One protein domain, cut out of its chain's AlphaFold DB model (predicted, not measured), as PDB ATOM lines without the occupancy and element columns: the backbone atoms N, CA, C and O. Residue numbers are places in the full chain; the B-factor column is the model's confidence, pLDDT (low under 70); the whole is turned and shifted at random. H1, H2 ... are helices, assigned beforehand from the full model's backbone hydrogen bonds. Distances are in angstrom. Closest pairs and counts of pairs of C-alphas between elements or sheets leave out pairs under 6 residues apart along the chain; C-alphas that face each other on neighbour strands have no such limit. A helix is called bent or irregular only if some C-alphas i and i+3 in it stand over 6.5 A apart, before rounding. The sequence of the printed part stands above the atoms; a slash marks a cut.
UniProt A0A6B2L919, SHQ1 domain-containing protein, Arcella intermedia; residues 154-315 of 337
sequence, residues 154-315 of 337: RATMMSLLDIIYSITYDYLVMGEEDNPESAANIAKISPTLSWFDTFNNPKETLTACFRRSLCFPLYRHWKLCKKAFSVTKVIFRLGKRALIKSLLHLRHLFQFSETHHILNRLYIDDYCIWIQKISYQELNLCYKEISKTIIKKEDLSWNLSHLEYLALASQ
ATOM      1  N   ARG A 154     -50.033  -2.635  37.399       92.69
ATOM      2  CA  ARG A 154     -49.484  -3.991  37.471       92.69
ATOM      3  C   ARG A 154     -48.063  -4.019  36.926       92.69
ATOM      4  O   ARG A 154     -47.177  -4.522  37.613       92.69
ATOM      5  N   ALA A 155     -47.840  -3.418  35.760       94.44
ATOM      6  CA  ALA A 155     -46.509  -3.309  35.175       94.44
ATOM      7  C   ALA A 155     -45.533  -2.561  36.088       94.44
ATOM      8  O   ALA A 155     -44.437  -3.056  36.331       94.44
ATOM      9  N   THR A 156     -45.964  -1.442  36.683       94.69
ATOM     10  CA  THR A 156     -45.154  -0.660  37.636       94.69
ATOM     11  C   THR A 156     -44.765  -1.453  38.889       94.69
ATOM     12  O   THR A 156     -43.698  -1.256  39.470       94.69
ATOM     13  N   MET A 157     -45.624  -2.367  39.336       95.00
ATOM     14  CA  MET A 157     -45.311  -3.232  40.469       95.00
ATOM     15  C   MET A 157     -44.319  -4.342  40.090       95.00
ATOM     16  O   MET A 157     -43.459  -4.705  40.892       95.00
ATOM     17  N   MET A 158     -44.425  -4.886  38.876       96.44
ATOM     18  CA  MET A 158     -43.505  -5.917  38.387       96.44
ATOM     19  C   MET A 158     -42.109  -5.353  38.119       96.44
ATOM     20  O   MET A 158     -41.117  -5.978  38.478       96.44
ATOM     21  N   SER A 159     -42.013  -4.146  37.575       96.69
ATOM     22  CA  SER A 159     -40.734  -3.447  37.457       96.69
ATOM     23  C   SER A 159     -40.118  -3.158  38.828       96.69
ATOM     24  O   SER A 159     -38.927  -3.370  39.029       96.69
ATOM     25  N   LEU A 160     -40.920  -2.777  39.833       96.81
ATOM     26  CA  LEU A 160     -40.418  -2.662  41.206       96.81
ATOM     27  C   LEU A 160     -39.871  -4.002  41.727       96.81
ATOM     28  O   LEU A 160     -38.813  -4.029  42.354       96.81
ATOM     29  N   LEU A 161     -40.565  -5.115  41.471       97.06
ATOM     30  CA  LEU A 161     -40.092  -6.453  41.840       97.06
ATOM     31  C   LEU A 161     -38.722  -6.759  41.231       97.06
ATOM     32  O   LEU A 161     -37.843  -7.253  41.938       97.06
ATOM     33  N   ASP A 162     -38.531  -6.449  39.954       97.00
ATOM     34  CA  ASP A 162     -37.277  -6.729  39.264       97.00
ATOM     35  C   ASP A 162     -36.102  -5.883  39.790       97.00
ATOM     36  O   ASP A 162     -34.988  -6.396  39.955       97.00
ATOM     37  N   ILE A 163     -36.363  -4.620  40.154       97.62
ATOM     38  CA  ILE A 163     -35.360  -3.699  40.693       97.62
ATOM     39  C   ILE A 163     -34.934  -4.187  42.075       97.62
ATOM     40  O   ILE A 163     -33.742  -4.322  42.348       97.62
ATOM     41  N   ILE A 164     -35.901  -4.516  42.938       96.88
ATOM     42  CA  ILE A 164     -35.619  -5.022  44.286       96.88
ATOM     43  C   ILE A 164     -34.885  -6.360  44.216       96.88
ATOM     44  O   ILE A 164     -33.901  -6.538  44.932       96.88
ATOM     45  N   TYR A 165     -35.290  -7.271  43.326       97.25
ATOM     46  CA  TYR A 165     -34.555  -8.518  43.110       97.25
ATOM     47  C   TYR A 165     -33.093  -8.251  42.743       97.25
ATOM     48  O   TYR A 165     -32.190  -8.832  43.345       97.25
ATOM     49  N   SER A 166     -32.851  -7.323  41.822       96.06
ATOM     50  CA  SER A 166     -31.503  -6.976  41.368       96.06
ATOM     51  C   SER A 166     -30.639  -6.412  42.500       96.06
ATOM     52  O   SER A 166     -29.498  -6.841  42.656       96.06
ATOM     53  N   ILE A 167     -31.203  -5.546  43.351       93.88
ATOM     54  CA  ILE A 167     -30.529  -5.038  44.559       93.88
ATOM     55  C   ILE A 167     -30.187  -6.190  45.512       93.88
ATOM     56  O   ILE A 167     -29.067  -6.278  46.003       93.88
ATOM     57  N   THR A 168     -31.130  -7.103  45.772       92.12
ATOM     58  CA  THR A 168     -30.871  -8.234  46.684       92.12
ATOM     59  C   THR A 168     -29.832  -9.202  46.144       92.12
ATOM     60  O   THR A 168     -29.072  -9.775  46.920       92.12
ATOM     61  N   TYR A 169     -29.794  -9.393  44.825       92.75
ATOM     62  CA  TYR A 169     -28.801 -10.236  44.183       92.75
ATOM     63  C   TYR A 169     -27.403  -9.659  44.368       92.75
ATOM     64  O   TYR A 169     -26.503 -10.373  44.804       92.75
ATOM     65  N   ASP A 170     -27.239  -8.371  44.065       91.62
ATOM     66  CA  ASP A 170     -25.964  -7.681  44.220       91.62
ATOM     67  C   ASP A 170     -25.504  -7.682  45.681       91.62
ATOM     68  O   ASP A 170     -24.382  -8.086  45.970       91.62
ATOM     69  N   TYR A 171     -26.419  -7.399  46.610       88.12
ATOM     70  CA  TYR A 171     -26.149  -7.448  48.044       88.12
ATOM     71  C   TYR A 171     -25.649  -8.824  48.522       88.12
ATOM     72  O   TYR A 171     -24.735  -8.918  49.337       88.12
ATOM     73  N   LEU A 172     -26.210  -9.924  48.003       87.06
ATOM     74  CA  LEU A 172     -25.749 -11.275  48.347       87.06
ATOM     75  C   LEU A 172     -24.360 -11.606  47.788       87.06
ATOM     76  O   LEU A 172     -23.722 -12.532  48.290       87.06
ATOM     77  N   VAL A 173     -23.929 -10.908  46.737       85.62
ATOM     78  CA  VAL A 173     -22.635 -11.112  46.077       85.62
ATOM     79  C   VAL A 173     -21.553 -10.224  46.684       85.62
ATOM     80  O   VAL A 173     -20.470 -10.724  46.981       85.62
ATOM     81  N   MET A 174     -21.837  -8.933  46.844       81.81
ATOM     82  CA  MET A 174     -20.860  -7.911  47.234       81.81
ATOM     83  C   MET A 174     -20.876  -7.602  48.737       81.81
ATOM     84  O   MET A 174     -19.877  -7.132  49.271       81.81
ATOM     85  N   GLY A 175     -21.962  -7.922  49.446       75.12
ATOM     86  CA  GLY A 175     -22.103  -7.623  50.870       75.12
ATOM     87  C   GLY A 175     -22.564  -6.188  51.137       75.12
ATOM     88  O   GLY A 175     -23.337  -5.624  50.370       75.12
ATOM     89  N   GLU A 176     -22.158  -5.634  52.282       65.88
ATOM     90  CA  GLU A 176     -22.577  -4.298  52.749       65.88
ATOM     91  C   GLU A 176     -21.722  -3.155  52.184       65.88
ATOM     92  O   GLU A 176     -22.131  -2.001  52.257       65.88
ATOM     93  N   GLU A 177     -20.557  -3.456  51.612       71.19
ATOM     94  CA  GLU A 177     -19.667  -2.431  51.072       71.19
ATOM     95  C   GLU A 177     -20.120  -1.970  49.683       71.19
ATOM     96  O   GLU A 177     -20.400  -2.780  48.797       71.19
ATOM     97  N   ASP A 178     -20.155  -0.649  49.488       72.12
ATOM     98  CA  ASP A 178     -20.476  -0.047  48.198       72.12
ATOM     99  C   ASP A 178     -19.364  -0.365  47.186       72.12
ATOM    100  O   ASP A 178     -18.223   0.082  47.321       72.12
ATOM    101  N   ASN A 179     -19.703  -1.124  46.142       79.56
ATOM    102  CA  ASN A 179     -18.779  -1.461  45.066       79.56
ATOM    103  C   ASN A 179     -19.087  -0.621  43.810       79.56
ATOM    104  O   ASN A 179     -20.256  -0.502  43.431       79.56
ATOM    105  N   PRO A 180     -18.079  -0.069  43.105       80.00
ATOM    106  CA  PRO A 180     -18.308   0.642  41.841       80.00
ATOM    107  C   PRO A 180     -19.027  -0.213  40.780       80.00
ATOM    108  O   PRO A 180     -19.781   0.318  39.963       80.00
ATOM    109  N   GLU A 181     -18.856  -1.537  40.818       88.00
ATOM    110  CA  GLU A 181     -19.515  -2.473  39.903       88.00
ATOM    111  C   GLU A 181     -20.972  -2.772  40.283       88.00
ATOM    112  O   GLU A 181     -21.734  -3.232  39.430       88.00
ATOM    113  N   SER A 182     -21.398  -2.481  41.520       90.44
ATOM    114  CA  SER A 182     -22.764  -2.753  41.995       90.44
ATOM    115  C   SER A 182     -23.813  -2.051  41.139       90.44
ATOM    116  O   SER A 182     -24.798  -2.663  40.725       90.44
ATOM    117  N   ALA A 183     -23.577  -0.785  40.779       92.56
ATOM    118  CA  ALA A 183     -24.466  -0.038  39.892       92.56
ATOM    119  C   ALA A 183     -24.639  -0.745  38.534       92.56
ATOM    120  O   ALA A 183     -25.762  -0.983  38.079       92.56
ATOM    121  N   ALA A 184     -23.530  -1.140  37.904       92.44
ATOM    122  CA  ALA A 184     -23.557  -1.826  36.618       92.44
ATOM    123  C   ALA A 184     -24.199  -3.218  36.722       92.44
ATOM    124  O   ALA A 184     -24.925  -3.636  35.819       92.44
ATOM    125  N   ASN A 185     -23.957  -3.939  37.817       93.50
ATOM    126  CA  ASN A 185     -24.515  -5.263  38.051       93.50
ATOM    127  C   ASN A 185     -26.038  -5.204  38.240       93.50
ATOM    128  O   ASN A 185     -26.772  -5.909  37.548       93.50
ATOM    129  N   ILE A 186     -26.531  -4.301  39.093       95.00
ATOM    130  CA  ILE A 186     -27.968  -4.109  39.332       95.00
ATOM    131  C   ILE A 186     -28.674  -3.676  38.044       95.00
ATOM    132  O   ILE A 186     -29.699  -4.259  37.683       95.00
ATOM    133  N   ALA A 187     -28.101  -2.715  37.311       95.56
ATOM    134  CA  ALA A 187     -28.650  -2.266  36.035       95.56
ATOM    135  C   ALA A 187     -28.720  -3.411  35.012       95.56
ATOM    136  O   ALA A 187     -29.723  -3.549  34.321       95.56
ATOM    137  N   LYS A 188     -27.702  -4.283  34.949       95.31
ATOM    138  CA  LYS A 188     -27.695  -5.463  34.067       95.31
ATOM    139  C   LYS A 188     -28.685  -6.538  34.504       95.31
ATOM    140  O   LYS A 188     -29.214  -7.223  33.633       95.31
ATOM    141  N   ILE A 189     -28.940  -6.741  35.791       96.38
ATOM    142  CA  ILE A 189     -29.866  -7.793  36.240       96.38
ATOM    143  C   ILE A 189     -31.322  -7.356  36.055       96.38
ATOM    144  O   ILE A 189     -32.134  -8.171  35.618       96.38
ATOM    145  N   SER A 190     -31.645  -6.085  36.308       97.31
ATOM    146  CA  SER A 190     -33.011  -5.574  36.165       97.31
ATOM    147  C   SER A 190     -33.369  -5.405  34.681       97.31
ATOM    148  O   SER A 190     -32.718  -4.626  33.974       97.31
ATOM    149  N   PRO A 191     -34.395  -6.104  34.165       96.62
ATOM    150  CA  PRO A 191     -34.875  -5.902  32.803       96.62
ATOM    151  C   PRO A 191     -35.473  -4.498  32.599       96.62
ATOM    152  O   PRO A 191     -35.227  -3.903  31.549       96.62
ATOM    153  N   THR A 192     -36.137  -3.919  33.611       96.56
ATOM    154  CA  THR A 192     -36.602  -2.521  33.568       96.56
ATOM    155  C   THR A 192     -35.443  -1.542  33.370       96.56
ATOM    156  O   THR A 192     -35.528  -0.646  32.536       96.56
ATOM    157  N   LEU A 193     -34.343  -1.696  34.111       95.81
ATOM    158  CA  LEU A 193     -33.244  -0.723  34.079       95.81
ATOM    159  C   LEU A 193     -32.309  -0.892  32.877       95.81
ATOM    160  O   LEU A 193     -31.725   0.084  32.416       95.81
ATOM    161  N   SER A 194     -32.151  -2.115  32.372       94.50
ATOM    162  CA  SER A 194     -31.257  -2.401  31.240       94.50
ATOM    163  C   SER A 194     -31.902  -2.235  29.873       94.50
ATOM    164  O   SER A 194     -31.212  -1.869  28.924       94.50
ATOM    165  N   TRP A 195     -33.181  -2.592  29.745       95.25
ATOM    166  CA  TRP A 195     -33.855  -2.690  28.450       95.25
ATOM    167  C   TRP A 195     -35.230  -2.020  28.429       95.25
ATOM    168  O   TRP A 195     -35.925  -2.096  27.419       95.25
ATOM    169  N   PHE A 196     -35.625  -1.361  29.525       94.12
ATOM    170  CA  PHE A 196     -36.934  -0.715  29.667       94.12
ATOM    171  C   PHE A 196     -38.098  -1.676  29.408       94.12
ATOM    172  O   PHE A 196     -39.162  -1.280  28.934       94.12
ATOM    173  N   ASP A 197     -37.872  -2.954  29.712       94.25
ATOM    174  CA  ASP A 197     -38.854  -4.003  29.496       94.25
ATOM    175  C   ASP A 197     -39.917  -3.968  30.597       94.25
ATOM    176  O   ASP A 197     -39.635  -3.617  31.746       94.25
ATOM    177  N   THR A 198     -41.149  -4.328  30.249       93.50
ATOM    178  CA  THR A 198     -42.286  -4.269  31.174       93.50
ATOM    179  C   THR A 198     -43.062  -5.571  31.150       93.50
ATOM    180  O   THR A 198     -43.348  -6.144  30.102       93.50
ATOM    181  N   PHE A 199     -43.444  -6.033  32.336       95.50
ATOM    182  CA  PHE A 199     -44.121  -7.312  32.518       95.50
ATOM    183  C   PHE A 199     -45.393  -7.123  33.320       95.50
ATOM    184  O   PHE A 199     -45.451  -6.281  34.204       95.50
ATOM    185  N   ASN A 200     -46.394  -7.964  33.081       94.38
ATOM    186  CA  ASN A 200     -47.626  -7.961  33.874       94.38
ATOM    187  C   ASN A 200     -47.706  -9.149  34.845       94.38
ATOM    188  O   ASN A 200     -48.563  -9.173  35.727       94.38
ATOM    189  N   ASN A 201     -46.829 -10.139  34.693       94.81
ATOM    190  CA  ASN A 201     -46.876 -11.392  35.430       94.81
ATOM    191  C   ASN A 201     -45.596 -11.573  36.262       94.81
ATOM    192  O   ASN A 201     -44.510 -11.586  35.678       94.81
ATOM    193  N   PRO A 202     -45.692 -11.799  37.588       95.00
ATOM    194  CA  PRO A 202     -44.513 -11.979  38.434       95.00
ATOM    195  C   PRO A 202     -43.655 -13.167  37.998       95.00
ATOM    196  O   PRO A 202     -42.432 -13.110  38.118       95.00
ATOM    197  N   LYS A 203     -44.263 -14.230  37.450       95.69
ATOM    198  CA  LYS A 203     -43.503 -15.383  36.954       95.69
ATOM    199  C   LYS A 203     -42.618 -14.997  35.764       95.69
ATOM    200  O   LYS A 203     -41.454 -15.386  35.729       95.69
ATOM    201  N   GLU A 204     -43.136 -14.214  34.820       95.69
ATOM    202  CA  GLU A 204     -42.380 -13.753  33.645       95.69
ATOM    203  C   GLU A 204     -41.259 -12.795  34.048       95.69
ATOM    204  O   GLU A 204     -40.114 -12.995  33.641       95.69
ATOM    205  N   THR A 205     -41.556 -11.836  34.928       96.62
ATOM    206  CA  THR A 205     -40.568 -10.910  35.492       96.62
ATOM    207  C   THR A 205     -39.415 -11.655  36.154       96.62
ATOM    208  O   THR A 205     -38.252 -11.428  35.830       96.62
ATOM    209  N   LEU A 206     -39.723 -12.597  37.052       96.75
ATOM    210  CA  LEU A 206     -38.704 -13.377  37.751       96.75
ATOM    211  C   LEU A 206     -37.947 -14.309  36.804       96.75
ATOM    212  O   LEU A 206     -36.743 -14.477  36.964       96.75
ATOM    213  N   THR A 207     -38.606 -14.874  35.789       96.62
ATOM    214  CA  THR A 207     -37.922 -15.670  34.757       96.62
ATOM    215  C   THR A 207     -36.904 -14.815  34.005       96.62
ATOM    216  O   THR A 207     -35.768 -15.251  33.808       96.62
ATOM    217  N   ALA A 208     -37.263 -13.580  33.635       96.75
ATOM    218  CA  ALA A 208     -36.335 -12.636  33.024       96.75
ATOM    219  C   ALA A 208     -35.173 -12.308  33.974       96.75
ATOM    220  O   ALA A 208     -34.016 -12.453  33.586       96.75
ATOM    221  N   CYS A 209     -35.449 -11.973  35.235       96.88
ATOM    222  CA  CYS A 209     -34.419 -11.735  36.247       96.88
ATOM    223  C   CYS A 209     -33.455 -12.920  36.412       96.88
ATOM    224  O   CYS A 209     -32.243 -12.726  36.396       96.88
ATOM    225  N   PHE A 210     -33.969 -14.147  36.521       96.81
ATOM    226  CA  PHE A 210     -33.154 -15.354  36.683       96.81
ATOM    227  C   PHE A 210     -32.276 -15.601  35.459       96.81
ATOM    228  O   PHE A 210     -31.083 -15.861  35.605       96.81
ATOM    229  N   ARG A 211     -32.836 -15.467  34.250       96.00
ATOM    230  CA  ARG A 211     -32.057 -15.547  33.008       96.00
ATOM    231  C   ARG A 211     -30.902 -14.544  33.035       96.00
ATOM    232  O   ARG A 211     -29.751 -14.911  32.818       96.00
ATOM    233  N   ARG A 212     -31.178 -13.287  33.385       96.31
ATOM    234  CA  ARG A 212     -30.162 -12.226  33.432       96.31
ATOM    235  C   ARG A 212     -29.101 -12.491  34.509       96.31
ATOM    236  O   ARG A 212     -27.912 -12.400  34.206       96.31
ATOM    237  N   SER A 213     -29.496 -12.917  35.709       95.44
ATOM    238  CA  SER A 213     -28.580 -13.308  36.796       95.44
ATOM    239  C   SER A 213     -27.665 -14.485  36.446       95.44
ATOM    240  O   SER A 213     -26.561 -14.583  36.971       95.44
ATOM    241  N   LEU A 214     -28.100 -15.380  35.558       94.56
ATOM    242  CA  LEU A 214     -27.301 -16.519  35.100       94.56
ATOM    243  C   LEU A 214     -26.450 -16.205  33.861       94.56
ATOM    244  O   LEU A 214     -25.610 -17.022  33.491       94.56
ATOM    245  N   CYS A 215     -26.623 -15.035  33.239       94.56
ATOM    246  CA  CYS A 215     -25.882 -14.633  32.040       94.56
ATOM    247  C   CYS A 215     -24.843 -13.538  32.285       94.56
ATOM    248  O   CYS A 215     -23.725 -13.666  31.791       94.56
ATOM    249  N   PHE A 216     -25.199 -12.468  33.000       93.44
ATOM    250  CA  PHE A 216     -24.397 -11.237  33.033       93.44
ATOM    251  C   PHE A 216     -23.421 -11.111  34.214       93.44
ATOM    252  O   PHE A 216     -22.286 -10.696  33.972       93.44
ATOM    253  N   PRO A 217     -23.813 -11.406  35.470       92.44
ATOM    254  CA  PRO A 217     -22.952 -11.191  36.631       92.44
ATOM    255  C   PRO A 217     -21.757 -12.148  36.681       92.44
ATOM    256  O   PRO A 217     -21.737 -13.185  36.017       92.44
ATOM    257  N   LEU A 218     -20.783 -11.834  37.543       90.31
ATOM    258  CA  LEU A 218     -19.609 -12.679  37.789       90.31
ATOM    259  C   LEU A 218     -20.004 -14.084  38.278       90.31
ATOM    260  O   LEU A 218     -19.604 -15.095  37.697       90.31
ATOM    261  N   TYR A 219     -20.823 -14.148  39.328       91.19
ATOM    262  CA  TYR A 219     -21.354 -15.402  39.855       91.19
ATOM    263  C   TYR A 219     -22.659 -15.736  39.148       91.19
ATOM    264  O   TYR A 219     -23.600 -14.954  39.209       91.19
ATOM    265  N   ARG A 220     -22.721 -16.901  38.495       92.50
ATOM    266  CA  ARG A 220     -23.875 -17.368  37.709       92.50
ATOM    267  C   ARG A 220     -24.331 -18.710  38.254       92.50
ATOM    268  O   ARG A 220     -23.922 -19.763  37.777       92.50
ATOM    269  N   HIS A 221     -25.108 -18.666  39.331       91.75
ATOM    270  CA  HIS A 221     -25.459 -19.866  40.080       91.75
ATOM    271  C   HIS A 221     -26.941 -19.908  40.453       91.75
ATOM    272  O   HIS A 221     -27.492 -18.957  41.014       91.75
ATOM    273  N   TRP A 222     -27.584 -21.055  40.209       92.44
ATOM    274  CA  TRP A 222     -29.021 -21.237  40.434       92.44
ATOM    275  C   TRP A 222     -29.432 -21.005  41.892       92.44
ATOM    276  O   TRP A 222     -30.390 -20.284  42.170       92.44
ATOM    277  N   LYS A 223     -28.685 -21.577  42.849       91.88
ATOM    278  CA  LYS A 223     -29.023 -21.432  44.276       91.88
ATOM    279  C   LYS A 223     -28.902 -19.979  44.747       91.88
ATOM    280  O   LYS A 223     -29.653 -19.572  45.625       91.88
ATOM    281  N   LEU A 224     -27.997 -19.199  44.145       89.12
ATOM    282  CA  LEU A 224     -27.850 -17.777  44.454       89.12
ATOM    283  C   LEU A 224     -29.074 -16.989  43.971       89.12
ATOM    284  O   LEU A 224     -29.631 -16.219  44.744       89.12
ATOM    285  N   CYS A 225     -29.559 -17.265  42.756       94.00
ATOM    286  CA  CYS A 225     -30.790 -16.665  42.230       94.00
ATOM    287  C   CYS A 225     -32.000 -16.987  43.125       94.00
ATOM    288  O   CYS A 225     -32.749 -16.091  43.515       94.00
ATOM    289  N   LYS A 226     -32.154 -18.257  43.543       93.25
ATOM    290  CA  LYS A 226     -33.216 -18.656  44.488       93.25
ATOM    291  C   LYS A 226     -33.110 -17.923  45.828       93.25
ATOM    292  O   LYS A 226     -34.130 -17.486  46.359       93.25
ATOM    293  N   LYS A 227     -31.893 -17.748  46.355       88.94
ATOM    294  CA  LYS A 227     -31.655 -17.010  47.602       88.94
ATOM    295  C   LYS A 227     -31.955 -15.513  47.459       88.94
ATOM    296  O   LYS A 227     -32.597 -14.942  48.332       88.94
ATOM    297  N   ALA A 228     -31.565 -14.881  46.354       90.31
ATOM    298  CA  ALA A 228     -31.928 -13.489  46.073       90.31
ATOM    299  C   ALA A 228     -33.454 -13.317  46.037       90.31
ATOM    300  O   ALA A 228     -34.015 -12.408  46.652       90.31
ATOM    301  N   PHE A 229     -34.154 -14.267  45.414       94.25
ATOM    302  CA  PHE A 229     -35.608 -14.254  45.377       94.25
ATOM    303  C   PHE A 229     -36.258 -14.453  46.758       94.25
ATOM    304  O   PHE A 229     -37.236 -13.772  47.080       94.25
ATOM    305  N   SER A 230     -35.729 -15.335  47.615       88.94
ATOM    306  CA  SER A 230     -36.260 -15.498  48.977       88.94
ATOM    307  C   SER A 230     -36.087 -14.229  49.815       88.94
ATOM    308  O   SER A 230     -37.034 -13.798  50.476       88.94
ATOM    309  N   VAL A 231     -34.938 -13.564  49.707       86.69
ATOM    310  CA  VAL A 231     -34.687 -12.265  50.346       86.69
ATOM    311  C   VAL A 231     -35.628 -11.188  49.807       86.69
ATOM    312  O   VAL A 231     -36.219 -10.435  50.583       86.69
ATOM    313  N   THR A 232     -35.848 -11.149  48.494       90.44
ATOM    314  CA  THR A 232     -36.809 -10.232  47.863       90.44
ATOM    315  C   THR A 232     -38.201 -10.393  48.475       90.44
ATOM    316  O   THR A 232     -38.820  -9.409  48.885       90.44
ATOM    317  N   LYS A 233     -38.675 -11.637  48.648       88.12
ATOM    318  CA  LYS A 233     -39.951 -11.926  49.328       88.12
ATOM    319  C   LYS A 233     -39.987 -11.357  50.750       88.12
ATOM    320  O   LYS A 233     -41.014 -10.819  51.165       88.12
ATOM    321  N   VAL A 234     -38.880 -11.422  51.492       86.62
ATOM    322  CA  VAL A 234     -38.784 -10.828  52.835       86.62
ATOM    323  C   VAL A 234     -38.921  -9.303  52.789       86.62
ATOM    324  O   VAL A 234     -39.678  -8.757  53.590       86.62
ATOM    325  N   ILE A 235     -38.275  -8.616  51.841       85.06
ATOM    326  CA  ILE A 235     -38.382  -7.152  51.691       85.06
ATOM    327  C   ILE A 235     -39.828  -6.738  51.396       85.06
ATOM    328  O   ILE A 235     -40.373  -5.868  52.080       85.06
ATOM    329  N   PHE A 236     -40.493  -7.410  50.452       87.31
ATOM    330  CA  PHE A 236     -41.904  -7.144  50.154       87.31
ATOM    331  C   PHE A 236     -42.817  -7.417  51.360       87.31
ATOM    332  O   PHE A 236     -43.772  -6.671  51.591       87.31
ATOM    333  N   ARG A 237     -42.503  -8.427  52.182       85.56
ATOM    334  CA  ARG A 237     -43.232  -8.720  53.429       85.56
ATOM    335  C   ARG A 237     -43.076  -7.615  54.483       85.56
ATOM    336  O   ARG A 237     -44.036  -7.334  55.202       85.56
ATOM    337  N   LEU A 238     -41.889  -7.010  54.593       81.19
ATOM    338  CA  LEU A 238     -41.595  -5.901  55.518       81.19
ATOM    339  C   LEU A 238     -42.279  -4.586  55.102       81.19
ATOM    340  O   LEU A 238     -42.524  -3.716  55.944       81.19
ATOM    341  N   GLY A 239     -42.623  -4.461  53.819       84.44
ATOM    342  CA  GLY A 239     -43.488  -3.419  53.278       84.44
ATOM    343  C   GLY A 239     -42.753  -2.156  52.824       84.44
ATOM    344  O   GLY A 239     -41.551  -2.158  52.567       84.44
ATOM    345  N   LYS A 240     -43.503  -1.051  52.722       89.88
ATOM    346  CA  LYS A 240     -43.066   0.202  52.078       89.88
ATOM    347  C   LYS A 240     -41.721   0.733  52.570       89.88
ATOM    348  O   LYS A 240     -40.898   1.129  51.760       89.88
ATOM    349  N   ARG A 241     -41.488   0.740  53.888       85.38
ATOM    350  CA  ARG A 241     -40.248   1.289  54.466       85.38
ATOM    351  C   ARG A 241     -39.013   0.511  54.024       85.38
ATOM    352  O   ARG A 241     -37.993   1.125  53.738       85.38
ATOM    353  N   ALA A 242     -39.119  -0.817  53.940       86.56
ATOM    354  CA  ALA A 242     -38.038  -1.668  53.453       86.56
ATOM    355  C   ALA A 242     -37.748  -1.386  51.978       86.56
ATOM    356  O   ALA A 242     -36.601  -1.168  51.616       86.56
ATOM    357  N   LEU A 243     -38.801  -1.307  51.160       91.25
ATOM    358  CA  LEU A 243     -38.688  -1.009  49.732       91.25
ATOM    359  C   LEU A 243     -38.046   0.360  49.485       91.25
ATOM    360  O   LEU A 243     -37.106   0.460  48.706       91.25
ATOM    361  N   ILE A 244     -38.503   1.400  50.190       91.75
ATOM    362  CA  ILE A 244     -37.924   2.747  50.091       91.75
ATOM    363  C   ILE A 244     -36.455   2.721  50.509       91.75
ATOM    364  O   ILE A 244     -35.624   3.281  49.805       91.75
ATOM    365  N   LYS A 245     -36.105   2.039  51.606       87.50
ATOM    366  CA  LYS A 245     -34.707   1.937  52.041       87.50
ATOM    367  C   LYS A 245     -33.828   1.241  50.993       87.50
ATOM    368  O   LYS A 245     -32.749   1.738  50.688       87.50
ATOM    369  N   SER A 246     -34.305   0.154  50.384       90.81
ATOM    370  CA  SER A 246     -33.607  -0.503  49.270       90.81
ATOM    371  C   SER A 246     -33.420   0.428  48.069       90.81
ATOM    372  O   SER A 246     -32.335   0.474  47.495       90.81
ATOM    373  N   LEU A 247     -34.447   1.197  47.699       93.50
ATOM    374  CA  LEU A 247     -34.362   2.136  46.577       93.50
ATOM    375  C   LEU A 247     -33.451   3.329  46.864       93.50
ATOM    376  O   LEU A 247     -32.757   3.776  45.959       93.50
ATOM    377  N   LEU A 248     -33.414   3.835  48.098       90.50
ATOM    378  CA  LEU A 248     -32.496   4.909  48.488       90.50
ATOM    379  C   LEU A 248     -31.038   4.456  48.410       90.50
ATOM    380  O   LEU A 248     -30.201   5.204  47.910       90.50
ATOM    381  N   HIS A 249     -30.753   3.220  48.824       89.38
ATOM    382  CA  HIS A 249     -29.435   2.620  48.635       89.38
ATOM    383  C   HIS A 249     -29.076   2.513  47.144       89.38
ATOM    384  O   HIS A 249     -28.018   2.982  46.733       89.38
ATOM    385  N   LEU A 250     -29.986   2.010  46.300       91.62
ATOM    386  CA  LEU A 250     -29.752   1.976  44.851       91.62
ATOM    387  C   LEU A 250     -29.536   3.379  44.264       91.62
ATOM    388  O   LEU A 250     -28.656   3.584  43.429       91.62
ATOM    389  N   ARG A 251     -30.311   4.360  44.727       93.00
ATOM    390  CA  ARG A 251     -30.180   5.747  44.297       93.00
ATOM    391  C   ARG A 251     -28.794   6.300  44.613       93.00
ATOM    392  O   ARG A 251     -28.210   6.982  43.770       93.00
ATOM    393  N   HIS A 252     -28.283   6.009  45.811       89.62
ATOM    394  CA  HIS A 252     -26.927   6.357  46.225       89.62
ATOM    395  C   HIS A 252     -25.895   5.720  45.284       89.62
ATOM    396  O   HIS A 252     -25.113   6.448  44.679       89.62
ATOM    397  N   LEU A 253     -25.975   4.406  45.042       89.75
ATOM    398  CA  LEU A 253     -25.071   3.695  44.125       89.75
ATOM    399  C   LEU A 253     -25.051   4.305  42.713       89.75
ATOM    400  O   LEU A 253     -23.990   4.513  42.128       89.75
ATOM    401  N   PHE A 254     -26.217   4.637  42.159       92.88
ATOM    402  CA  PHE A 254     -26.309   5.258  40.837       92.88
ATOM    403  C   PHE A 254     -25.800   6.694  40.802       92.88
ATOM    404  O   PHE A 254     -25.284   7.113  39.772       92.88
ATOM    405  N   GLN A 255     -25.904   7.447  41.898       91.12
ATOM    406  CA  GLN A 255     -25.436   8.832  41.944       91.12
ATOM    407  C   GLN A 255     -23.917   8.941  41.753       91.12
ATOM    408  O   GLN A 255     -23.458   9.902  41.139       91.12
ATOM    409  N   PHE A 256     -23.156   7.957  42.237       87.31
ATOM    410  CA  PHE A 256     -21.702   7.894  42.059       87.31
ATOM    411  C   PHE A 256     -21.276   7.144  40.791       87.31
ATOM    412  O   PHE A 256     -20.090   7.097  40.475       87.31
ATOM    413  N   SER A 257     -22.223   6.579  40.039       88.62
ATOM    414  CA  SER A 257     -21.931   5.899  38.780       88.62
ATOM    415  C   SER A 257     -21.922   6.882  37.611       88.62
ATOM    416  O   SER A 257     -22.927   7.534  37.318       88.62
ATOM    417  N   GLU A 258     -20.810   6.933  36.876       85.50
ATOM    418  CA  GLU A 258     -20.644   7.825  35.721       85.50
ATOM    419  C   GLU A 258     -21.719   7.613  34.646       85.50
ATOM    420  O   GLU A 258     -22.218   8.572  34.063       85.50
ATOM    421  N   THR A 259     -22.131   6.367  34.413       88.44
ATOM    422  CA  THR A 259     -23.031   6.001  33.309       88.44
ATOM    423  C   THR A 259     -24.479   5.773  33.740       88.44
ATOM    424  O   THR A 259     -25.390   5.990  32.942       88.44
ATOM    425  N   HIS A 260     -24.724   5.374  34.993       91.38
ATOM    426  CA  HIS A 260     -26.054   4.943  35.451       91.38
ATOM    427  C   HIS A 260     -26.824   6.010  36.246       91.38
ATOM    428  O   HIS A 260     -28.004   5.811  36.531       91.38
ATOM    429  N   HIS A 261     -26.223   7.165  36.559       92.12
ATOM    430  CA  HIS A 261     -26.891   8.242  37.306       92.12
ATOM    431  C   HIS A 261     -28.187   8.747  36.644       92.12
ATOM    432  O   HIS A 261     -29.101   9.197  37.335       92.12
ATOM    433  N   ILE A 262     -28.311   8.633  35.315       94.12
ATOM    434  CA  ILE A 262     -29.530   8.981  34.565       94.12
ATOM    435  C   ILE A 262     -30.744   8.143  35.006       94.12
ATOM    436  O   ILE A 262     -31.868   8.648  35.036       94.12
ATOM    437  N   LEU A 263     -30.524   6.888  35.419       94.94
ATOM    438  CA  LEU A 263     -31.584   5.975  35.852       94.94
ATOM    439  C   LEU A 263     -32.246   6.432  37.155       94.94
ATOM    440  O   LEU A 263     -33.418   6.123  37.378       94.94
ATOM    441  N   ASN A 264     -31.549   7.227  37.976       94.69
ATOM    442  CA  ASN A 264     -32.163   7.843  39.149       94.69
ATOM    443  C   ASN A 264     -33.321   8.747  38.755       94.69
ATOM    444  O   ASN A 264     -34.420   8.608  39.284       94.69
ATOM    445  N   ARG A 265     -33.090   9.617  37.770       92.44
ATOM    446  CA  ARG A 265     -34.100  10.558  37.291       92.44
ATOM    447  C   ARG A 265     -35.199   9.873  36.475       92.44
ATOM    448  O   ARG A 265     -36.321  10.363  36.477       92.44
ATOM    449  N   LEU A 266     -34.875   8.796  35.755       93.81
ATOM    450  CA  LEU A 266     -35.839   8.079  34.913       93.81
ATOM    451  C   LEU A 266     -36.761   7.146  35.705       93.81
ATOM    452  O   LEU A 266     -37.924   7.012  35.346       93.81
ATOM    453  N   TYR A 267     -36.245   6.495  36.750       94.62
ATOM    454  CA  TYR A 267     -36.985   5.465  37.481       94.62
ATOM    455  C   TYR A 267     -36.930   5.654  38.995       94.62
ATOM    456  O   TYR A 267     -37.976   5.719  39.639       94.62
ATOM    457  N   ILE A 268     -35.736   5.711  39.591       95.06
ATOM    458  CA  ILE A 268     -35.592   5.501  41.043       95.06
ATOM    459  C   ILE A 268     -36.253   6.615  41.868       95.06
ATOM    460  O   ILE A 268     -36.951   6.317  42.838       95.06
ATOM    461  N   ASP A 269     -36.090   7.879  41.471       94.56
ATOM    462  CA  ASP A 269     -36.698   9.028  42.153       94.56
ATOM    463  C   ASP A 269     -38.230   8.926  42.151       94.56
ATOM    464  O   ASP A 269     -38.878   9.095  43.188       94.56
ATOM    465  N   ASP A 270     -38.811   8.578  41.002       94.44
ATOM    466  CA  ASP A 270     -40.258   8.479  40.856       94.44
ATOM    467  C   ASP A 270     -40.817   7.247  41.603       94.44
ATOM    468  O   ASP A 270     -41.857   7.363  42.259       94.44
ATOM    469  N   TYR A 271     -40.096   6.113  41.646       95.31
ATOM    470  CA  TYR A 271     -40.460   4.963  42.495       95.31
ATOM    471  C   TYR A 271     -40.423   5.295  43.990       95.31
ATOM    472  O   TYR A 271     -41.338   4.910  44.725       95.31
ATOM    473  N   CYS A 272     -39.406   6.032  44.453       93.50
ATOM    474  CA  CYS A 272     -39.313   6.476  45.845       93.50
ATOM    475  C   CYS A 272     -40.526   7.322  46.257       93.50
ATOM    476  O   CYS A 272     -41.010   7.195  47.383       93.50
ATOM    477  N   ILE A 273     -41.046   8.162  45.356       93.62
ATOM    478  CA  ILE A 273     -42.249   8.971  45.602       93.62
ATOM    479  C   ILE A 273     -43.510   8.098  45.519       93.62
ATOM    480  O   ILE A 273     -44.378   8.167  46.391       93.62
ATOM    481  N   TRP A 274     -43.621   7.252  44.494       94.31
ATOM    482  CA  TRP A 274     -44.811   6.440  44.251       94.31
ATOM    483  C   TRP A 274     -45.103   5.445  45.386       94.31
ATOM    484  O   TRP A 274     -46.246   5.341  45.839       94.31
ATOM    485  N   ILE A 275     -44.081   4.770  45.925       93.00
ATOM    486  CA  ILE A 275     -44.248   3.786  47.014       93.00
ATOM    487  C   ILE A 275     -44.762   4.430  48.305       93.00
ATOM    488  O   ILE A 275     -45.430   3.774  49.110       93.00
ATOM    489  N   GLN A 276     -44.502   5.717  48.525       90.12
ATOM    490  CA  GLN A 276     -45.076   6.418  49.672       90.12
ATOM    491  C   GLN A 276     -46.607   6.497  49.543       90.12
ATOM    492  O   GLN A 276     -47.319   6.265  50.526       90.12
ATOM    493  N   LYS A 277     -47.107   6.711  48.319       90.00
ATOM    494  CA  LYS A 277     -48.527   6.948  48.008       90.00
ATOM    495  C   LYS A 277     -49.358   5.682  47.790       90.00
ATOM    496  O   LYS A 277     -50.553   5.712  48.060       90.00
ATOM    497  N   ILE A 278     -48.757   4.572  47.354       90.88
ATOM    498  CA  ILE A 278     -49.486   3.317  47.083       90.88
ATOM    499  C   ILE A 278     -50.267   2.811  48.304       90.88
ATOM    500  O   ILE A 278     -49.827   2.991  49.438       90.88
ATOM    501  N   SER A 279     -51.401   2.132  48.142       89.06
ATOM    502  CA  SER A 279     -52.086   1.551  49.300       89.06
ATOM    503  C   SER A 279     -51.341   0.322  49.852       89.06
ATOM    504  O   SER A 279     -50.695  -0.446  49.134       89.06
ATOM    505  N   TYR A 280     -51.454   0.078  51.162       86.31
ATOM    506  CA  TYR A 280     -50.919  -1.151  51.767       86.31
ATOM    507  C   TYR A 280     -51.629  -2.416  51.268       86.31
ATOM    508  O   TYR A 280     -51.049  -3.503  51.294       86.31
ATOM    509  N   GLN A 281     -52.887  -2.290  50.841       87.69
ATOM    510  CA  GLN A 281     -53.679  -3.407  50.337       87.69
ATOM    511  C   GLN A 281     -53.134  -3.896  48.995       87.69
ATOM    512  O   GLN A 281     -52.867  -5.088  48.868       87.69
ATOM    513  N   GLU A 282     -52.888  -2.984  48.053       88.81
ATOM    514  CA  GLU A 282     -52.291  -3.294  46.747       88.81
ATOM    515  C   GLU A 282     -50.922  -3.958  46.903       88.81
ATOM    516  O   GLU A 282     -50.678  -5.023  46.334       88.81
ATOM    517  N   LEU A 283     -50.057  -3.394  47.755       90.44
ATOM    518  CA  LEU A 283     -48.739  -3.972  48.012       90.44
ATOM    519  C   LEU A 283     -48.835  -5.386  48.609       90.44
ATOM    520  O   LEU A 283     -48.088  -6.283  48.225       90.44
ATOM    521  N   ASN A 284     -49.775  -5.616  49.529       89.50
ATOM    522  CA  ASN A 284     -49.965  -6.924  50.155       89.50
ATOM    523  C   ASN A 284     -50.585  -7.956  49.197       89.50
ATOM    524  O   ASN A 284     -50.265  -9.139  49.300       89.50
ATOM    525  N   LEU A 285     -51.463  -7.537  48.279       91.00
ATOM    526  CA  LEU A 285     -51.970  -8.402  47.210       91.00
ATOM    527  C   LEU A 285     -50.826  -8.841  46.297       91.00
ATOM    528  O   LEU A 285     -50.656 -10.041  46.086       91.00
ATOM    529  N   CYS A 286     -49.983  -7.901  45.867       91.50
ATOM    530  CA  CYS A 286     -48.805  -8.228  45.073       91.50
ATOM    531  C   CYS A 286     -47.849  -9.164  45.824       91.50
ATOM    532  O   CYS A 286     -47.401 -10.165  45.271       91.50
ATOM    533  N   TYR A 287     -47.566  -8.896  47.101       92.06
ATOM    534  CA  TYR A 287     -46.728  -9.774  47.919       92.06
ATOM    535  C   TYR A 287     -47.272 -11.210  47.980       92.06
ATOM    536  O   TYR A 287     -46.496 -12.162  47.883       92.06
ATOM    537  N   LYS A 288     -48.592 -11.391  48.114       92.19
ATOM    538  CA  LYS A 288     -49.216 -12.723  48.093       92.19
ATOM    539  C   LYS A 288     -49.042 -13.419  46.746       92.19
ATOM    540  O   LYS A 288     -48.804 -14.622  46.737       92.19
ATOM    541  N   GLU A 289     -49.169 -12.692  45.635       93.81
ATOM    542  CA  GLU A 289     -48.907 -13.249  44.303       93.81
ATOM    543  C   GLU A 289     -47.444 -13.688  44.184       93.81
ATOM    544  O   GLU A 289     -47.185 -14.859  43.920       93.81
ATOM    545  N   ILE A 290     -46.496 -12.797  44.495       92.62
ATOM    546  CA  ILE A 290     -45.052 -13.084  44.471       92.62
ATOM    547  C   ILE A 290     -44.712 -14.278  45.372       92.62
ATOM    548  O   ILE A 290     -43.949 -15.157  44.980       92.62
ATOM    549  N   SER A 291     -45.297 -14.364  46.567       91.06
ATOM    550  CA  SER A 291     -45.002 -15.450  47.513       91.06
ATOM    551  C   SER A 291     -45.424 -16.823  47.001       91.06
ATOM    552  O   SER A 291     -44.774 -17.809  47.331       91.06
ATOM    553  N   LYS A 292     -46.481 -16.884  46.181       93.75
ATOM    554  CA  LYS A 292     -46.954 -18.119  45.541       93.75
ATOM    555  C   LYS A 292     -46.148 -18.495  44.302       93.75
ATOM    556  O   LYS A 292     -46.253 -19.627  43.839       93.75
ATOM    557  N   THR A 293     -45.390 -17.562  43.727       93.81
ATOM    558  CA  THR A 293     -44.589 -17.868  42.541       93.81
ATOM    559  C   THR A 293     -43.395 -18.745  42.895       93.81
ATOM    560  O   THR A 293     -42.625 -18.460  43.814       93.81
ATOM    561  N   ILE A 294     -43.249 -19.819  42.126       92.00
ATOM    562  CA  ILE A 294     -42.120 -20.742  42.170       92.00
ATOM    563  C   ILE A 294     -41.518 -20.746  40.769       92.00
ATOM    564  O   ILE A 294     -42.246 -20.864  39.781       92.00
ATOM    565  N   ILE A 295     -40.200 -20.583  40.702       93.62
ATOM    566  CA  ILE A 295     -39.431 -20.624  39.459       93.62
ATOM    567  C   ILE A 295     -38.632 -21.917  39.454       93.62
ATOM    568  O   ILE A 295     -37.811 -22.151  40.347       93.62
ATOM    569  N   LYS A 296     -38.888 -22.754  38.451       92.38
ATOM    570  CA  LYS A 296     -38.145 -23.989  38.209       92.38
ATOM    571  C   LYS A 296     -37.124 -23.785  37.091       92.38
ATOM    572  O   LYS A 296     -37.188 -22.809  36.344       92.38
ATOM    573  N   LYS A 297     -36.151 -24.690  36.973       91.38
ATOM    574  CA  LYS A 297     -35.091 -24.592  35.953       91.38
ATOM    575  C   LYS A 297     -35.655 -24.697  34.535       91.38
ATOM    576  O   LYS A 297     -35.128 -24.085  33.607       91.38
ATOM    577  N   GLU A 298     -36.749 -25.431  34.391       90.38
ATOM    578  CA  GLU A 298     -37.458 -25.682  33.140       90.38
ATOM    579  C   GLU A 298     -38.130 -24.405  32.611       90.38
ATOM    580  O   GLU A 298     -38.183 -24.195  31.398       90.38
ATOM    581  N   ASP A 299     -38.545 -23.497  33.505       90.31
ATOM    582  CA  ASP A 299     -39.183 -22.224  33.138       90.31
ATOM    583  C   ASP A 299     -38.247 -21.316  32.317       90.31
ATOM    584  O   ASP A 299     -38.703 -20.471  31.548       90.31
ATOM    585  N   LEU A 300     -36.925 -21.499  32.431       90.06
ATOM    586  CA  LEU A 300     -35.951 -20.686  31.704       90.06
ATOM    587  C   LEU A 300     -35.808 -21.094  30.238       90.06
ATOM    588  O   LEU A 300     -35.215 -20.332  29.476       90.06
ATOM    589  N   SER A 301     -36.357 -22.239  29.818       90.19
ATOM    590  CA  SER A 301     -36.237 -22.760  28.443       90.19
ATOM    591  C   SER A 301     -34.787 -22.979  27.977       90.19
ATOM    592  O   SER A 301     -34.513 -22.995  26.781       90.19
ATOM    593  N   TRP A 302     -33.843 -23.128  28.913       88.00
ATOM    594  CA  TRP A 302     -32.412 -23.341  28.641       88.00
ATOM    595  C   TRP A 302     -31.946 -24.773  28.918       88.00
ATOM    596  O   TRP A 302     -30.759 -25.059  28.796       88.00
ATOM    597  N   ASN A 303     -32.861 -25.671  29.308       87.38
ATOM    598  CA  ASN A 303     -32.562 -27.065  29.656       87.38
ATOM    599  C   ASN A 303     -31.397 -27.196  30.656       87.38
ATOM    600  O   ASN A 303     -30.552 -28.082  30.528       87.38
ATOM    601  N   LEU A 304     -31.352 -26.310  31.660       88.62
ATOM    602  CA  LEU A 304     -30.254 -26.240  32.633       88.62
ATOM    603  C   LEU A 304     -30.005 -27.584  33.325       88.62
ATOM    604  O   LEU A 304     -28.857 -27.986  33.466       88.62
ATOM    605  N   SER A 305     -31.071 -28.302  33.682       88.69
ATOM    606  CA  SER A 305     -30.999 -29.623  34.318       88.69
ATOM    607  C   SER A 305     -30.250 -30.642  33.443       88.69
ATOM    608  O   SER A 305     -29.435 -31.417  33.937       88.69
ATOM    609  N   HIS A 306     -30.457 -30.597  32.122       88.75
ATOM    610  CA  HIS A 306     -29.748 -31.462  31.180       88.75
ATOM    611  C   HIS A 306     -28.273 -31.061  31.034       88.75
ATOM    612  O   HIS A 306     -27.399 -31.925  31.032       88.75
ATOM    613  N   LEU A 307     -27.981 -29.759  30.963       89.31
ATOM    614  CA  LEU A 307     -26.606 -29.256  30.882       89.31
ATOM    615  C   LEU A 307     -25.789 -29.610  32.131       89.31
ATOM    616  O   LEU A 307     -24.638 -30.025  32.020       89.31
ATOM    617  N   GLU A 308     -26.389 -29.486  33.315       90.75
ATOM    618  CA  GLU A 308     -25.768 -29.887  34.578       90.75
ATOM    619  C   GLU A 308     -25.498 -31.397  34.619       90.75
ATOM    620  O   GLU A 308     -24.407 -31.808  35.014       90.75
ATOM    621  N   TYR A 309     -26.446 -32.223  34.160       90.06
ATOM    622  CA  TYR A 309     -26.258 -33.673  34.059       90.06
ATOM    623  C   TYR A 309     -25.077 -34.038  33.149       90.06
ATOM    624  O   TYR A 309     -24.209 -34.814  33.552       90.06
ATOM    625  N   LEU A 310     -25.005 -33.446  31.951       89.94
ATOM    626  CA  LEU A 310     -23.902 -33.680  31.015       89.94
ATOM    627  C   LEU A 310     -22.554 -33.250  31.608       89.94
ATOM    628  O   LEU A 310     -21.581 -33.996  31.524       89.94
ATOM    629  N   ALA A 311     -22.502 -32.086  32.261       89.44
ATOM    630  CA  ALA A 311     -21.284 -31.600  32.903       89.44
ATOM    631  C   ALA A 311     -20.792 -32.554  34.009       89.44
ATOM    632  O   ALA A 311     -19.595 -32.831  34.106       89.44
ATOM    633  N   LEU A 312     -21.710 -33.094  34.816       89.19
ATOM    634  CA  LEU A 312     -21.389 -34.069  35.859       89.19
ATOM    635  C   LEU A 312     -20.925 -35.411  35.280       89.19
ATOM    636  O   LEU A 312     -19.998 -36.014  35.822       89.19
ATOM    637  N   ALA A 313     -21.539 -35.879  34.191       88.12
ATOM    638  CA  ALA A 313     -21.116 -37.099  33.506       88.12
ATOM    639  C   ALA A 313     -19.674 -36.964  32.988       88.12
ATOM    640  O   ALA A 313     -18.829 -37.802  33.307       88.12
ATOM    641  N   SER A 314     -19.351 -35.851  32.319       86.94
ATOM    642  CA  SER A 314     -17.988 -35.578  31.847       86.94
ATOM    643  C   SER A 314     -16.964 -35.468  32.984       86.94
ATOM    644  O   SER A 314     -15.841 -35.943  32.839       86.94
ATOM    645  N   GLN A 315     -17.324 -34.896  34.141       84.88
ATOM    646  CA  GLN A 315     -16.426 -34.852  35.308       84.88
ATOM    647  C   GLN A 315     -16.133 -36.244  35.882       84.88
ATOM    648  O   GLN A 315     -15.007 -36.511  36.300       84.88
TER     649      GLN A 315
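AT A GLANCE: This is residues 154 to 315 of the 337 residues of the protein "SHQ1 domain-containing protein" of Arcella intermedia (UniProt A0A6B2L919). A compact ball of helices is built round the long helix H1, with H2, H3, H4, H5 and H6 packed about it. H7 folds back along H6, H8 packs on H5, and residues 307 to 315 of H10 stick out as an arm, without which the body spans 44 by 37 by 26 A. The printed part has 162 residues with ten named helices, H1 to H10 in order, and no named strand, and its class is all helix. It is compact, with a radius of gyration of the C-alphas of 15.7 A, and spans 53 by 37 by 26 A.

IN THESE COORDINATES: Find C-alpha 154 at (-49.484, -3.991, 37.471); from there H1 runs to residue 174, 30.5 A away. Next come H2, residues 180 to 189, and H3, residues 191 to 195. H4, residues 202 to 215, measures 19.9 A. Look for H5 from C-alpha 222 at (-29.021, -21.237, 40.434) to residue 238, 24.9 A. H6, residues 240 to 255, measures 22.1 A, and H7, residues 262 to 277, 23.4 A. H7 is irregular: C-alphas 266 and 269 are 7.4 A apart. H8 is residues 280 to 292, H9 residues 297 to 300, and H10 residues 304 to 315, ending at C-alpha 315, (-16.426, -34.852, 35.308).

HOW THE PARTS SIT: Start at H1, with H4 a hub that touches five helices. H1 and H2 form a hairpin, closest at the C-alphas of Ser 166 and Ile 186, 5.0 A. H1 touches H5 at a steep tilt of 60 degrees, the C-alphas of Tyr 169 and Ala 228 closest at 4.9 A. With residues 164 to 167 alone it touches H6, Ile 164 to Ser 246, 7.0 A between C-alphas. With residues 159 to 163 alone it touches H3, the C-alphas of Ser 159 and Thr 192 closest at 5.7 A. H4 touches H9, the C-alphas of Thr 207 and Leu 300 closest at 6.2 A. H6 and H7 form a hairpin at a shallow tilt of 15 degrees, the C-alphas of Ile 244 and Cys 272 closest at 5.8 A. H8 touches H5, Phe 236 to Tyr 287, 5.9 A between closest C-alphas. H9 and H10 touch only at the corner, at Lys 297 and Leu 304, whose C-alphas are 6.1 A apart. Every O i to N i+4 pair is within hydrogen-bond range in H1, H3, H4, H5, H6, H8 and H10; H2 has 5 of 6 and H7 8 of 12, and H9 is too short for such a pair.

THE WHOLE: The C-alphas of Lys 277 and Ser 314, the two farthest apart, are 54.8 A from each other. Residues 307 to 315 stand free. The printed part has no cut and no long link. Its mean pLDDT is 91.2, and residue 176 alone is under 70.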